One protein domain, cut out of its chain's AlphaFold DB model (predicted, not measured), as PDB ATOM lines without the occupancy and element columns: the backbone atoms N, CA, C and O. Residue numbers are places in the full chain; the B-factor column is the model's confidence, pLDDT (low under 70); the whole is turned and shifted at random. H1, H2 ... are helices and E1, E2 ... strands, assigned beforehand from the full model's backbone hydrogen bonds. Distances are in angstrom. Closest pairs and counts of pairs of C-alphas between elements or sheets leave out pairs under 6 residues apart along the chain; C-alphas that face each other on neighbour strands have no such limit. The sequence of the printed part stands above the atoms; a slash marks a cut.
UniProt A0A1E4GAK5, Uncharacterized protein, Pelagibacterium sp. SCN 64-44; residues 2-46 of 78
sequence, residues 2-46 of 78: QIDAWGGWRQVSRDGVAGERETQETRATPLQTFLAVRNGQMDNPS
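What this domain is: This is residues 2 to 46 of the 78 residues of an uncharacterized protein of Pelagibacterium sp. SCN 64-44 (UniProt A0A1E4GAK5). With little regular structure, the printed part is a thin rod: the hairpin of E1 and E2, with its loop at one tip, makes one part, and the short helix H1 lies toward the other end. Residues 2 to 3 fold back beside E1, paired with its residues 10 to 11. The 45 residues run E1, E2, H1, with an antiparallel sheet E1 - E2; the class is mixed, and named elements hold only 15 residues. The whole is loose, with a radius of gyration of the C-alphas of 13.5 A and spans of 43 by 17 by 13 A.

Where its parts are: E1, residues 9 to 11, is 7.0 A long and begins at C-alpha 9 (43.974, -29.434, -36.444). E2, residues 21 to 23, is 6.4 A long. H1, residues 30 to 38, is 12.2 A long and ends at C-alpha 38 (61.686, -34.719, -38.019).

How they stand to each other: E1 and E2 are antiparallel at 151 degrees; N 10 and O 22 are 2.9 A apart, within hydrogen-bond range. In H1 every O i to N i+4 pair is within range. E1 and H1 are apart.

The domain as a whole: The C-alphas of Asp 15 and Asp 43, the two farthest apart, are 43.2 A apart. The printed part has no cut, and both links are short. Residues 24 to 28 are under pLDDT 70.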
ATOM      1  N   GLN A   2      40.682 -22.285 -31.880       84.81
ATOM      2  CA  GLN A   2      41.705 -23.119 -31.248       84.81
ATOM      3  C   GLN A   2      42.506 -23.824 -32.340       84.81
ATOM      4  O   GLN A   2      41.937 -24.230 -33.351       84.81
ATOM      5  N   ILE A   3      43.815 -23.932 -32.148       81.19
ATOM      6  CA  ILE A   3      44.744 -24.630 -33.039       81.19
ATOM      7  C   ILE A   3      45.741 -25.355 -32.132       81.19
ATOM      8  O   ILE A   3      46.075 -24.835 -31.064       81.19
ATOM      9  N   ASP A   4      46.191 -26.548 -32.511       84.00
ATOM     10  CA  ASP A   4      47.324 -27.158 -31.815       84.00
ATOM     11  C   ASP A   4      48.638 -26.414 -32.109       84.00
ATOM     12  O   ASP A   4      48.735 -25.629 -33.050       84.00
ATOM     13  N   ALA A   5      49.674 -26.667 -31.307       77.06
ATOM     14  CA  ALA A   5      50.970 -25.990 -31.434       77.06
ATOM     15  C   ALA A   5      51.657 -26.182 -32.805       77.06
ATOM     16  O   ALA A   5      52.623 -25.487 -33.111       77.06
ATOM     17  N   TRP A   6      51.170 -27.120 -33.616       72.88
ATOM     18  CA  TRP A   6      51.776 -27.598 -34.850       72.88
ATOM     19  C   TRP A   6      50.854 -27.469 -36.076       72.88
ATOM     20  O   TRP A   6      51.234 -27.884 -37.169       72.88
ATOM     21  N   GLY A   7      49.663 -26.881 -35.923       72.81
ATOM     22  CA  GLY A   7      48.695 -26.679 -37.001       72.81
ATOM     23  C   GLY A   7      48.072 -27.959 -37.576       72.81
ATOM     24  O   GLY A   7      47.530 -27.906 -38.678       72.81
ATOM     25  N   GLY A   8      48.146 -29.092 -36.870       74.50
ATOM     26  CA  GLY A   8      47.583 -30.370 -37.329       74.50
ATOM     27  C   GLY A   8      46.053 -30.364 -37.399       74.50
ATOM     28  O   GLY A   8      45.458 -30.902 -38.335       74.50
ATOM     29  N   TRP A   9      45.407 -29.690 -36.453       83.62
ATOM     30  CA  TRP A   9      43.974 -29.434 -36.444       83.62
ATOM     31  C   TRP A   9      43.653 -28.010 -36.004       83.62
ATOM     32  O   TRP A   9      44.407 -27.347 -35.285       83.62
ATOM     33  N   ARG A  10      42.470 -27.552 -36.407       85.00
ATOM     34  CA  ARG A  10      41.882 -26.292 -35.952       85.00
ATOM     35  C   ARG A  10      40.419 -26.484 -35.573       85.00
ATOM     36  O   ARG A  10      39.745 -27.375 -36.073       85.00
ATOM     37  N   GLN A  11      39.920 -25.617 -34.705       88.19
ATOM     38  CA  GLN A  11      38.513 -25.551 -34.336       88.19
ATOM     39  C   GLN A  11      38.064 -24.090 -34.329       88.19
ATOM     40  O   GLN A  11      38.618 -23.240 -33.616       88.19
ATOM     41  N   VAL A  12      37.067 -23.779 -35.152       85.81
ATOM     42  CA  VAL A  12      36.512 -22.428 -35.280       85.81
ATOM     43  C   VAL A  12      35.130 -22.411 -34.641       85.81
ATOM     44  O   VAL A  12      34.206 -23.050 -35.128       85.81
ATOM     45  N   SER A  13      34.989 -21.679 -33.538       88.12
ATOM     46  CA  SER A  13      33.687 -21.429 -32.917       88.12
ATOM     47  C   SER A  13      32.960 -20.307 -33.655       88.12
ATOM     48  O   SER A  13      33.583 -19.292 -33.979       88.12
ATOM     49  N   ARG A  14      31.657 -20.467 -33.888       81.88
ATOM     50  CA  ARG A  14      30.762 -19.420 -34.407       81.88
ATOM     51  C   ARG A  14      29.600 -19.257 -33.436       81.88
ATOM     52  O   ARG A  14      29.081 -20.251 -32.944       81.88
ATOM     53  N   ASP A  15      29.267 -18.011 -33.106       85.38
ATOM     54  CA  ASP A  15      28.155 -17.663 -32.209       85.38
ATOM     55  C   ASP A  15      28.174 -18.403 -30.857       85.38
ATOM     56  O   ASP A  15      27.152 -18.838 -30.337       85.38
ATOM     57  N   GLY A  16      29.369 -18.593 -30.289       81.62
ATOM     58  CA  GLY A  16      29.555 -19.292 -29.011       81.62
ATOM     59  C   GLY A  16      29.457 -20.820 -29.087       81.62
ATOM     60  O   GLY A  16      29.800 -21.494 -28.118       81.62
ATOM     61  N   VAL A  17      29.082 -21.386 -30.235       81.75
ATOM     62  CA  VAL A  17      29.073 -22.832 -30.471       81.75
ATOM     63  C   VAL A  17      30.443 -23.263 -30.983       81.75
ATOM     64  O   VAL A  17      30.970 -22.710 -31.953       81.75
ATOM     65  N   ALA A  18      31.054 -24.242 -30.317       79.81
ATOM     66  CA  ALA A  18      32.295 -24.841 -30.789       79.81
ATOM     67  C   ALA A  18      32.025 -25.620 -32.087       79.81
ATOM     68  O   ALA A  18      31.233 -26.559 -32.085       79.81
ATOM     69  N   GLY A  19      32.664 -25.212 -33.190       81.62
ATOM     70  CA  GLY A  19      32.587 -25.929 -34.466       81.62
ATOM     71  C   GLY A  19      33.310 -27.274 -34.420       81.62
ATOM     72  O   GLY A  19      33.942 -27.614 -33.419       81.62
ATOM     73  N   GLU A  20      33.245 -28.049 -35.496       83.50
ATOM     74  CA  GLU A  20      33.954 -29.327 -35.587       83.50
ATOM     75  C   GLU A  20      35.479 -29.129 -35.605       83.50
ATOM     76  O   GLU A  20      35.997 -28.090 -36.034       83.50
ATOM     77  N   ARG A  21      36.214 -30.122 -35.089       83.44
ATOM     78  CA  ARG A  21      37.672 -30.146 -35.189       83.44
ATOM     79  C   ARG A  21      38.043 -30.573 -36.605       83.44
ATOM     80  O   ARG A  21      38.021 -31.754 -36.934       83.44
ATOM     81  N   GLU A  22      38.417 -29.600 -37.418       81.12
ATOM     82  CA  GLU A  22      38.879 -29.826 -38.779       81.12
ATOM     83  C   GLU A  22      40.366 -30.186 -38.755       81.12
ATOM     84  O   GLU A  22      41.212 -29.382 -38.340       81.12
ATOM     85  N   THR A  23      40.691 -31.395 -39.218       75.56
ATOM     86  CA  THR A  23      42.070 -31.737 -39.584       75.56
ATOM     87  C   THR A  23      42.427 -30.919 -40.813       75.56
ATOM     88  O   THR A  23      41.652 -30.849 -41.766       75.56
ATOM     89  N   GLN A  24      43.569 -30.244 -40.781       68.56
ATOM     90  CA  GLN A  24      43.930 -29.340 -41.860       68.56
ATOM     91  C   GLN A  24      44.358 -30.142 -43.107       68.56
ATOM     92  O   GLN A  24      45.511 -30.554 -43.214       68.56
ATOM     93  N   GLU A  25      43.445 -30.337 -44.069       61.12
ATOM     94  CA  GLU A  25      43.748 -30.821 -45.429       61.12
ATOM     95  C   GLU A  25      44.424 -29.714 -46.260       61.12
ATOM     96  O   GLU A  25      43.900 -29.234 -47.263       61.12
ATOM     97  N   THR A  26      45.596 -29.246 -45.845       54.47
ATOM     98  CA  THR A  26      46.394 -28.349 -46.690       54.47
ATOM     99  C   THR A  26      47.563 -29.138 -47.252       54.47
ATOM    100  O   THR A  26      48.279 -29.794 -46.501       54.47
ATOM    101  N   ARG A  27      47.761 -29.067 -48.578       58.91
ATOM    102  CA  ARG A  27      48.990 -29.507 -49.264       58.91
ATOM    103  C   ARG A  27      50.213 -29.108 -48.435       58.91
ATOM    104  O   ARG A  27      50.338 -27.927 -48.130       58.91
ATOM    105  N   ALA A  28      51.068 -30.091 -48.138       65.75
ATOM    106  CA  ALA A  28      52.316 -30.009 -47.371       65.75
ATOM    107  C   ALA A  28      52.780 -28.572 -47.073       65.75
ATOM    108  O   ALA A  28      53.543 -27.970 -47.833       65.75
ATOM    109  N   THR A  29      52.286 -28.003 -45.972       76.25
ATOM    110  CA  THR A  29      52.762 -26.696 -45.505       76.25
ATOM    111  C   THR A  29      54.224 -26.836 -45.059       76.25
ATOM    112  O   THR A  29      54.642 -27.935 -44.683       76.25
ATOM    113  N   PRO A  30      55.028 -25.756 -45.031       83.12
ATOM    114  CA  PRO A  30      56.416 -25.842 -44.567       83.12
ATOM    115  C   PRO A  30      56.561 -26.508 -43.189       83.12
ATOM    116  O   PRO A  30      57.503 -27.264 -42.958       83.12
ATOM    117  N   LEU A  31      55.594 -26.285 -42.292       83.00
ATOM    118  CA  LEU A  31      55.568 -26.904 -40.970       83.00
ATOM    119  C   LEU A  31      55.260 -28.408 -41.028       83.00
ATOM    120  O   LEU A  31      55.904 -29.184 -40.329       83.00
ATOM    121  N   GLN A  32      54.328 -28.839 -41.877       82.94
ATOM    122  CA  GLN A  32      54.048 -30.265 -42.078       82.94
ATOM    123  C   GLN A  32      55.255 -30.995 -42.679       82.94
ATOM    124  O   GLN A  32      55.613 -32.068 -42.198       82.94
ATOM    125  N   THR A  33      55.926 -30.388 -43.661       87.31
ATOM    126  CA  THR A  33      57.182 -30.902 -44.227       87.31
ATOM    127  C   THR A  33      58.250 -31.032 -43.142       87.31
ATOM    128  O   THR A  33      58.873 -32.081 -43.013       87.31
ATOM    129  N   PHE A  34      58.420 -30.008 -42.300       86.88
ATOM    130  CA  PHE A  34      59.355 -30.060 -41.176       86.88
ATOM    131  C   PHE A  34      59.044 -31.210 -40.207       86.88
ATOM    132  O   PHE A  34      59.946 -31.948 -39.815       86.88
ATOM    133  N   LEU A  35      57.774 -31.396 -39.837       87.06
ATOM    134  CA  LEU A  35      57.361 -32.477 -38.942       87.06
ATOM    135  C   LEU A  35      57.582 -33.858 -39.571       87.06
ATOM    136  O   LEU A  35      58.057 -34.756 -38.879       87.06
ATOM    137  N   ALA A  36      57.299 -34.023 -40.866       88.94
ATOM    138  CA  ALA A  36      57.533 -35.270 -41.591       88.94
ATOM    139  C   ALA A  36      59.028 -35.626 -41.647       88.94
ATOM    140  O   ALA A  36      59.391 -36.769 -41.367       88.94
ATOM    141  N   VAL A  37      59.894 -34.643 -41.918       92.12
ATOM    142  CA  VAL A  37      61.356 -34.815 -41.864       92.12
ATOM    143  C   VAL A  37      61.807 -35.186 -40.453       92.12
ATOM    144  O   VAL A  37      62.519 -36.170 -40.270       92.12
ATOM    145  N   ARG A  38      61.348 -34.452 -39.429       90.44
ATOM    146  CA  ARG A  38      61.686 -34.719 -38.019       90.44
ATOM    147  C   ARG A  38      61.295 -36.133 -37.589       90.44
ATOM    148  O   ARG A  38      62.009 -36.756 -36.812       90.44
ATOM    149  N   ASN A  39      60.158 -36.623 -38.072       94.25
ATOM    150  CA  ASN A  39      59.645 -37.950 -37.747       94.25
ATOM    151  C   ASN A  39      60.264 -39.068 -38.616       94.25
ATOM    152  O   ASN A  39      59.862 -40.220 -38.474       94.25
ATOM    153  N   GLY A  40      61.196 -38.755 -39.526       94.44
ATOM    154  CA  GLY A  40      61.828 -39.736 -40.417       94.44
ATOM    155  C   GLY A  40      60.907 -40.273 -41.517       94.44
ATOM    156  O   GLY A  40      61.159 -41.339 -42.069       94.44
ATOM    157  N   GLN A  41      59.818 -39.563 -41.819       94.31
ATOM    158  CA  GLN A  41      58.822 -39.968 -42.815       94.31
ATOM    159  C   GLN A  41      59.160 -39.456 -44.223       94.31
ATOM    160  O   GLN A  41      58.587 -39.941 -45.197       94.31
ATOM    161  N   MET A  42      60.058 -38.474 -44.337       91.31
ATOM    162  CA  MET A  42      60.599 -38.000 -45.611       91.31
ATOM    163  C   MET A  42      62.026 -37.466 -45.449       91.31
ATOM    164  O   MET A  42      62.381 -36.959 -44.383       91.31
ATOM    165  N   ASP A  43      62.809 -37.507 -46.525       93.00
ATOM    166  CA  ASP A  43      64.093 -36.808 -46.601       93.00
ATOM    167  C   ASP A  43      63.888 -35.292 -46.651       93.00
ATOM    168  O   ASP A  43      62.901 -34.812 -47.209       93.00
ATOM    169  N   ASN A  44      64.829 -34.520 -46.097       91.25
ATOM    170  CA  ASN A  44      64.737 -33.063 -46.108       91.25
ATOM    171  C   ASN A  44      64.788 -32.516 -47.552       91.25
ATOM    172  O   ASN A  44      65.859 -32.543 -48.161       91.25
ATOM    173  N   PRO A  45      63.687 -31.948 -48.088       89.19
ATOM    174  CA  PRO A  45      63.671 -31.413 -49.451       89.19
ATOM    175  C   PRO A  45      64.423 -30.076 -49.576       89.19
ATOM    176  O   PRO A  45      64.703 -29.620 -50.684       89.19
ATOM    177  N   SER A  46      64.756 -29.447 -48.447       85.12
ATOM    178  CA  SER A  46      65.430 -28.152 -48.358       85.12
ATOM    179  C   SER A  46      66.667 -28.261 -47.459       85.12
ATOM    180  O   SER A  46      66.673 -27.739 -46.340       85.12
TER     181      SER A  46